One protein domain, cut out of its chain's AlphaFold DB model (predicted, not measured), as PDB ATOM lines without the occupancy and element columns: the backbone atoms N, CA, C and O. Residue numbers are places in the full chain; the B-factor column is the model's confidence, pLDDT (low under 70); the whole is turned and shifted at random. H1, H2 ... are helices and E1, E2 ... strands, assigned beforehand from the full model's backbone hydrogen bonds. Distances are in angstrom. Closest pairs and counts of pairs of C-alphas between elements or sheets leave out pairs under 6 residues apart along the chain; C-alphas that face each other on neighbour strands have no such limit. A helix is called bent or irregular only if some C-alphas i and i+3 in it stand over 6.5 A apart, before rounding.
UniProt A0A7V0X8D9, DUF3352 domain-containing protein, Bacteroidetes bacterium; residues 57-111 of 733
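Overview. This is residues 57 to 111 of the 733 residues of the protein "DUF3352 domain-containing protein" of Bacteroidetes bacterium (UniProt A0A7V0X8D9). What is the shape? Two hairpins make an open V: a pair of short helices, H1 and H2, forms one arm, and a longer strand hairpin, E2 and E3, forms the other. Short E1 lies beside E2 near where they join, and residues 95 to 100 stick out free at the strand hairpin's tip. What makes it up? The 55 printed residues hold E1, H1, H2, E2 and E3 in that order, class mixed, with one antiparallel sheet ordered E1, E2, E3. The whole is loose and flat, with a radius of gyration of the C-alphas of 13.3 A and spans of 37 by 29 by 12 A.

Along the chain. Where do the elements run? E1 is residues 57 to 59, from C-alpha 57 at (-36.984, 30.648, -20.414); H1 is 60 to 67, 11.0 A, and H2 73 to 82, 15.3 A. E2 is 88 to 96, 25.3 A, and E3 99 to 106, 21.7 A, ending at (-43.902, 31.524, -27.090). Are the helices even? H1 is only just irregular, C-alphas 61 and 64 being 6.9 A apart, and H2 is irregular, with 7.3 A from 74 to 77.

Arrangement. How do the strands pair? E1 and E2 are antiparallel at 143 degrees, with N 58 and O 89 2.8 A apart, within hydrogen-bond range. The hairpin E2 and E3 is antiparallel at 158 degrees, with N 92 and O 103 at 2.7 A. Where are the helices? H1 only grazes the sheet, with residues 60 to 63. H1 and H2 touch as a helical hairpin, opposite ways at a shallow tilt of 20 degrees, the closest C-alphas being Gly 64 and Leu 79, 4.8 A. H2 is not on the sheet. How are their backbones? O i to N i+4 pairs are within range in 2 of 4 for H1 and 2 of 6 for H2, where 5 of 7 O i to N i+3 pairs are.

Size, cuts and confidence. How far does it reach? The C-alphas farthest apart, Glu 97 and Glu 111, are 41.0 A apart. Is it continuous and confident? The printed part has no cut, and the four links are tight. Mean pLDDT of the printed part is 87.8, and residue 110 is under 70.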
ATOM      1  N   TYR A  57     -36.388  29.375 -20.024       94.06
ATOM      2  CA  TYR A  57     -36.984  30.648 -20.414       94.06
ATOM      3  C   TYR A  57     -36.033  31.427 -21.317       94.06
ATOM      4  O   TYR A  57     -34.876  31.664 -20.963       94.06
ATOM      5  N   VAL A  58     -36.524  31.854 -22.479       91.75
ATOM      6  CA  VAL A  58     -35.754  32.614 -23.466       91.75
ATOM      7  C   VAL A  58     -36.402  33.972 -23.677       91.75
ATOM      8  O   VAL A  58     -37.538  34.069 -24.140       91.75
ATOM      9  N   HIS A  59     -35.663  35.039 -23.382       90.56
ATOM     10  CA  HIS A  59     -36.118  36.388 -23.688       90.56
ATOM     11  C   HIS A  59     -35.824  36.719 -25.156       90.56
ATOM     12  O   HIS A  59     -34.684  36.990 -25.549       90.56
ATOM     13  N   MET A  60     -36.873  36.716 -25.976       87.31
ATOM     14  CA  MET A  60     -36.766  36.786 -27.436       87.31
ATOM     15  C   MET A  60     -36.139  38.098 -27.933       87.31
ATOM     16  O   MET A  60     -35.311  38.065 -28.842       87.31
ATOM     17  N   ASN A  61     -36.398  39.226 -27.255       84.31
ATOM     18  CA  ASN A  61     -35.793  40.535 -27.560       84.31
ATOM     19  C   ASN A  61     -34.251  40.543 -27.520       84.31
ATOM     20  O   ASN A  61     -33.622  41.470 -28.031       84.31
ATOM     21  N   PHE A  62     -33.627  39.570 -26.853       87.31
ATOM     22  CA  PHE A  62     -32.170  39.459 -26.743       87.31
ATOM     23  C   PHE A  62     -31.599  38.284 -27.547       87.31
ATOM     24  O   PHE A  62     -30.382  38.212 -27.717       87.31
ATOM     25  N   LEU A  63     -32.447  37.390 -28.070       87.50
ATOM     26  CA  LEU A  63     -32.021  36.205 -28.814       87.50
ATOM     27  C   LEU A  63     -31.290  36.584 -30.108       87.50
ATOM     28  O   LEU A  63     -30.203  36.067 -30.364       87.50
ATOM     29  N   GLY A  64     -31.834  37.530 -30.881       84.94
ATOM     30  CA  GLY A  64     -31.204  38.023 -32.111       84.94
ATOM     31  C   GLY A  64     -29.812  38.602 -31.852       84.94
ATOM     32  O   GLY A  64     -28.829  38.167 -32.452       84.94
ATOM     33  N   ARG A  65     -29.696  39.514 -30.877       86.38
ATOM     34  CA  ARG A  65     -28.418  40.045 -30.372       86.38
ATOM     35  C   ARG A  65     -27.440  38.969 -29.906       86.38
ATOM     36  O   ARG A  65     -26.252  39.084 -30.205       86.38
ATOM     37  N   MET A  66     -27.910  37.946 -29.192       86.56
ATOM     38  CA  MET A  66     -27.063  36.839 -28.744       86.56
ATOM     39  C   MET A  66     -26.515  36.059 -29.941       86.56
ATOM     40  O   MET A  66     -25.305  35.866 -30.039       86.56
ATOM     41  N   LEU A  67     -27.371  35.672 -30.891       87.50
ATOM     42  CA  LEU A  67     -26.960  34.943 -32.094       87.50
ATOM     43  C   LEU A  67     -26.028  35.780 -32.981       87.50
ATOM     44  O   LEU A  67     -25.042  35.263 -33.496       87.50
ATOM     45  N   ALA A  68     -26.245  37.095 -33.077       87.62
ATOM     46  CA  ALA A  68     -25.400  38.002 -33.860       87.62
ATOM     47  C   ALA A  68     -23.932  38.057 -33.388       87.62
ATOM     48  O   ALA A  68     -23.061  38.531 -34.127       87.62
ATOM     49  N   THR A  69     -23.632  37.567 -32.177       87.94
ATOM     50  CA  THR A  69     -22.246  37.400 -31.712       87.94
ATOM     51  C   THR A  69     -21.515  36.275 -32.444       87.94
ATOM     52  O   THR A  69     -20.323  36.412 -32.697       87.94
ATOM     53  N   ALA A  70     -22.217  35.210 -32.846       87.81
ATOM     54  CA  ALA A  70     -21.641  34.055 -33.534       87.81
ATOM     55  C   ALA A  70     -21.689  34.172 -35.068       87.81
ATOM     56  O   ALA A  70     -20.856  33.578 -35.753       87.81
ATOM     57  N   PHE A  71     -22.631  34.948 -35.609       90.50
ATOM     58  CA  PHE A  71     -22.864  35.084 -37.052       90.50
ATOM     59  C   PHE A  71     -22.112  36.273 -37.673       90.50
ATOM     60  O   PHE A  71     -21.844  37.272 -36.997       90.50
ATOM     61  N   LYS A  72     -21.771  36.177 -38.967       90.75
ATOM     62  CA  LYS A  72     -21.149  37.257 -39.756       90.75
ATOM     63  C   LYS A  72     -22.054  38.493 -39.778       90.75
ATOM     64  O   LYS A  72     -23.279  38.382 -39.801       90.75
ATOM     65  N   ASP A  73     -21.446  39.680 -39.822       88.81
ATOM     66  CA  ASP A  73     -22.169  40.957 -39.711       88.81
ATOM     67  C   ASP A  73     -23.217  41.176 -40.818       88.81
ATOM     68  O   ASP A  73     -24.219  41.847 -40.574       88.81
ATOM     69  N   ALA A  74     -23.038  40.552 -41.989       86.38
ATOM     70  CA  ALA A  74     -24.000  40.585 -43.092       86.38
ATOM     71  C   ALA A  74     -25.405  40.085 -42.694       86.38
ATOM     72  O   ALA A  74     -26.393  40.613 -43.190       86.38
ATOM     73  N   TYR A  75     -25.503  39.142 -41.749       85.31
ATOM     74  CA  TYR A  75     -26.775  38.537 -41.320       85.31
ATOM     75  C   TYR A  75     -27.392  39.211 -40.090       85.31
ATOM     76  O   TYR A  75     -28.424  38.778 -39.581       85.31
ATOM     77  N   ARG A  76     -26.776  40.280 -39.571       83.06
ATOM     78  CA  ARG A  76     -27.244  40.946 -38.347       83.06
ATOM     79  C   ARG A  76     -28.657  41.515 -38.494       83.06
ATOM     80  O   ARG A  76     -29.416  41.490 -37.529       83.06
ATOM     81  N   SER A  77     -29.000  42.012 -39.684       80.06
ATOM     82  CA  SER A  77     -30.346  42.514 -39.974       80.06
ATOM     83  C   SER A  77     -31.374  41.386 -39.923       80.06
ATOM     84  O   SER A  77     -32.384  41.532 -39.243       80.06
ATOM     85  N   ASP A  78     -31.095  40.247 -40.559       80.50
ATOM     86  CA  ASP A  78     -32.007  39.099 -40.555       80.50
ATOM     87  C   ASP A  78     -32.194  38.538 -39.133       80.50
ATOM     88  O   ASP A  78     -33.313  38.254 -38.713       80.50
ATOM     89  N   LEU A  79     -31.123  38.467 -38.333       82.38
ATOM     90  CA  LEU A  79     -31.198  38.025 -36.935       82.38
ATOM     91  C   LEU A  79     -31.982  38.987 -36.036       82.38
ATOM     92  O   LEU A  79     -32.570  38.550 -35.048       82.38
ATOM     93  N   SER A  80     -32.013  40.281 -36.360       79.19
ATOM     94  CA  SER A  80     -32.811  41.254 -35.604       79.19
ATOM     95  C   SER A  80     -34.320  41.050 -35.777       79.19
ATOM     96  O   SER A  80     -35.096  41.451 -34.913       79.19
ATOM     97  N   GLU A  81     -34.760  40.363 -36.838       78.00
ATOM     98  CA  GLU A  81     -36.169  39.986 -36.995       78.00
ATOM     99  C   GLU A  81     -36.600  38.944 -35.950       78.00
ATOM    100  O   GLU A  81     -37.761  38.942 -35.540       78.00
ATOM    101  N   LEU A  82     -35.666  38.128 -35.432       76.94
ATOM    102  CA  LEU A  82     -35.943  37.196 -34.330       76.94
ATOM    103  C   LEU A  82     -36.345  37.928 -33.042       76.94
ATOM    104  O   LEU A  82     -37.142  37.414 -32.261       76.94
ATOM    105  N   GLU A  83     -35.837  39.146 -32.836       77.69
ATOM    106  CA  GLU A  83     -36.175  39.973 -31.671       77.69
ATOM    107  C   GLU A  83     -37.629  40.446 -31.702       77.69
ATOM    108  O   GLU A  83     -38.189  40.790 -30.669       77.69
ATOM    109  N   LYS A  84     -38.256  40.446 -32.882       76.94
ATOM    110  CA  LYS A  84     -39.654  40.850 -33.059       76.94
ATOM    111  C   LYS A  84     -40.616  39.668 -32.946       76.94
ATOM    112  O   LYS A  84     -41.818  39.885 -32.846       76.94
ATOM    113  N   MET A  85     -40.118  38.426 -32.951       74.94
ATOM    114  CA  MET A  85     -40.953  37.218 -32.988       74.94
ATOM    115  C   MET A  85     -41.835  37.043 -31.746       74.94
ATOM    116  O   MET A  85     -42.940  36.516 -31.849       74.94
ATOM    117  N   GLY A  86     -41.371  37.487 -30.580       84.75
ATOM    118  CA  GLY A  86     -42.086  37.327 -29.320       84.75
ATOM    119  C   GLY A  86     -41.459  38.148 -28.205       84.75
ATOM    120  O   GLY A  86     -40.449  38.812 -28.414       84.75
ATOM    121  N   LEU A  87     -42.056  38.094 -27.020       89.50
ATOM    122  CA  LEU A  87     -41.497  38.715 -25.815       89.50
ATOM    123  C   LEU A  87     -40.616  37.709 -25.066       89.50
ATOM    124  O   LEU A  87     -39.416  37.925 -24.867       89.50
ATOM    125  N   TRP A  88     -41.212  36.563 -24.747       92.94
ATOM    126  CA  TRP A  88     -40.602  35.447 -24.040       92.94
ATOM    127  C   TRP A  88     -41.039  34.119 -24.664       92.94
ATOM    128  O   TRP A  88     -42.089  34.040 -25.308       92.94
ATOM    129  N   ALA A  89     -40.231  33.086 -24.455       94.12
ATOM    130  CA  ALA A  89     -40.595  31.693 -24.666       94.12
ATOM    131  C   ALA A  89     -40.290  30.891 -23.398       94.12
ATOM    132  O   ALA A  89     -39.245  31.097 -22.781       94.12
ATOM    133  N   GLU A  90     -41.200  30.000 -23.031       96.19
ATOM    134  CA  GLU A  90     -41.025  28.961 -22.020       96.19
ATOM    135  C   GLU A  90     -40.926  27.623 -22.755       96.19
ATOM    136  O   GLU A  90     -41.638  27.402 -23.736       96.19
ATOM    137  N   MET A  91     -39.972  26.787 -22.353       96.94
ATOM    138  CA  MET A  91     -39.689  25.511 -22.994       96.94
ATOM    139  C   MET A  91     -39.337  24.456 -21.940       96.94
ATOM    140  O   MET A  91     -38.277  24.520 -21.313       96.94
ATOM    141  N   ASP A  92     -40.160  23.427 -21.833       97.56
ATOM    142  CA  ASP A  92     -39.905  22.239 -21.036       97.56
ATOM    143  C   ASP A  92     -38.786  21.399 -21.660       97.56
ATOM    144  O   ASP A  92     -38.915  20.883 -22.776       97.56
ATOM    145  N   LEU A  93     -37.681  21.245 -20.932       97.19
ATOM    146  CA  LEU A  93     -36.535  20.429 -21.315       97.19
ATOM    147  C   LEU A  93     -36.782  18.967 -20.961       97.19
ATOM    148  O   LEU A  93     -36.905  18.633 -19.786       97.19
ATOM    149  N   VAL A  94     -36.729  18.111 -21.979       95.25
ATOM    150  CA  VAL A  94     -36.693  16.656 -21.847       95.25
ATOM    151  C   VAL A  94     -35.368  16.121 -22.376       95.25
ATOM    152  O   VAL A  94     -35.041  16.281 -23.557       95.25
ATOM    153  N   LEU A  95     -34.606  15.463 -21.501       93.00
ATOM    154  CA  LEU A  95     -33.320  14.855 -21.843       93.00
ATOM    155  C   LEU A  95     -33.456  13.341 -22.013       93.00
ATOM    156  O   LEU A  95     -33.946  12.633 -21.136       93.00
ATOM    157  N   LYS A  96     -32.956  12.824 -23.134       89.88
ATOM    158  CA  LYS A  96     -32.745  11.386 -23.354       89.88
ATOM    159  C   LYS A  96     -31.266  11.120 -23.604       89.88
ATOM    160  O   LYS A  96     -30.490  12.052 -23.778       89.88
ATOM    161  N   GLU A  97     -30.886   9.843 -23.663       86.69
ATOM    162  CA  GLU A  97     -29.485   9.413 -23.814       86.69
ATOM    163  C   GLU A  97     -28.739  10.147 -24.944       86.69
ATOM    164  O   GLU A  97     -27.601  10.561 -24.749       86.69
ATOM    165  N   ASN A  98     -29.408  10.376 -26.081       90.44
ATOM    166  CA  ASN A  98     -28.831  10.961 -27.296       90.44
ATOM    167  C   ASN A  98     -29.692  12.086 -27.911       90.44
ATOM    168  O   ASN A  98     -29.478  12.484 -29.055       90.44
ATOM    169  N   GLU A  99     -30.699  12.585 -27.186       93.62
ATOM    170  CA  GLU A  99     -31.659  13.566 -27.712       93.62
ATOM    171  C   GLU A  99     -31.942  14.665 -26.687       93.62
ATOM    172  O   GLU A  99     -32.117  14.393 -25.497       93.62
ATOM    173  N   ILE A 100     -32.054  15.899 -27.177       95.38
ATOM    174  CA  ILE A 100     -32.591  17.038 -26.437       95.38
ATOM    175  C   ILE A 100     -33.906  17.436 -27.095       95.38
ATOM    176  O   ILE A 100     -33.952  17.717 -28.294       95.38
ATOM    177  N   LEU A 101     -34.963  17.474 -26.290       96.50
ATOM    178  CA  LEU A 101     -36.287  17.943 -26.670       96.50
ATOM    179  C   LEU A 101     -36.644  19.145 -25.803       96.50
ATOM    180  O   LEU A 101     -36.481  19.107 -24.589       96.50
ATOM    181  N   LEU A 102     -37.129  20.204 -26.433       97.00
ATOM    182  CA  LEU A 102     -37.645  21.395 -25.771       97.00
ATOM    183  C   LEU A 102     -39.039  21.652 -26.335       97.00
ATOM    184  O   LEU A 102     -39.163  21.837 -27.543       97.00
ATOM    185  N   ASN A 103     -40.074  21.656 -25.501       96.25
ATOM    186  CA  ASN A 103     -41.453  21.915 -25.923       96.25
ATOM    187  C   ASN A 103     -42.091  22.953 -25.014       96.25
ATOM    188  O   ASN A 103     -41.964  22.839 -23.808       96.25
ATOM    189  N   GLY A 104     -42.809  23.923 -25.559       95.62
ATOM    190  CA  GLY A 104     -43.498  24.893 -24.716       95.62
ATOM    191  C   GLY A 104     -44.160  25.992 -25.520       95.62
ATOM    192  O   GLY A 104     -44.572  25.775 -26.666       95.62
ATOM    193  N   PHE A 105     -44.287  27.167 -24.917       95.25
ATOM    194  CA  PHE A 105     -45.049  28.271 -25.479       95.25
ATOM    195  C   PHE A 105     -44.222  29.541 -25.648       95.25
ATOM    196  O   PHE A 105     -43.473  29.966 -24.773       95.25
ATOM    197  N   LEU A 106     -44.422  30.200 -26.785       92.88
ATOM    198  CA  LEU A 106     -43.902  31.524 -27.090       92.88
ATOM    199  C   LEU A 106     -45.046  32.538 -27.045       92.88
ATOM    200  O   LEU A 106     -46.094  32.340 -27.665       92.88
ATOM    201  N   LEU A 107     -44.833  33.642 -26.329       91.44
ATOM    202  CA  LEU A 107     -45.776  34.757 -26.275       91.44
ATOM    203  C   LEU A 107     -45.465  35.747 -27.411       91.44
ATOM    204  O   LEU A 107     -44.401  36.382 -27.377       91.44
ATOM    205  N   PRO A 108     -46.358  35.908 -28.407       86.69
ATOM    206  CA  PRO A 108     -46.134  36.834 -29.510       86.69
ATOM    207  C   PRO A 108     -46.109  38.292 -29.038       86.69
ATOM    208  O   PRO A 108     -46.815  38.686 -28.108       86.69
ATOM    209  N   ASN A 109     -45.325  39.121 -29.727       82.25
ATOM    210  CA  ASN A 109     -45.360  40.566 -29.539       82.25
ATOM    211  C   ASN A 109     -46.470  41.173 -30.412       82.25
ATOM    212  O   ASN A 109     -46.234  41.545 -31.559       82.25
ATOM    213  N   ASN A 110     -47.684  41.267 -29.864       69.75
ATOM    214  CA  ASN A 110     -48.863  41.749 -30.594       69.75
ATOM    215  C   ASN A 110     -48.810  43.243 -30.968       69.75
ATOM    216  O   ASN A 110     -49.584  43.677 -31.819       69.75
ATOM    217  N   GLU A 111     -47.922  44.032 -30.358       70.06
ATOM    218  CA  GLU A 111     -47.724  45.444 -30.716       70.06
ATOM    219  C   GLU A 111     -46.805  45.607 -31.936       70.06
ATOM    220  O   GLU A 111     -46.898  46.592 -32.669       70.06
TER     221      GLU A 111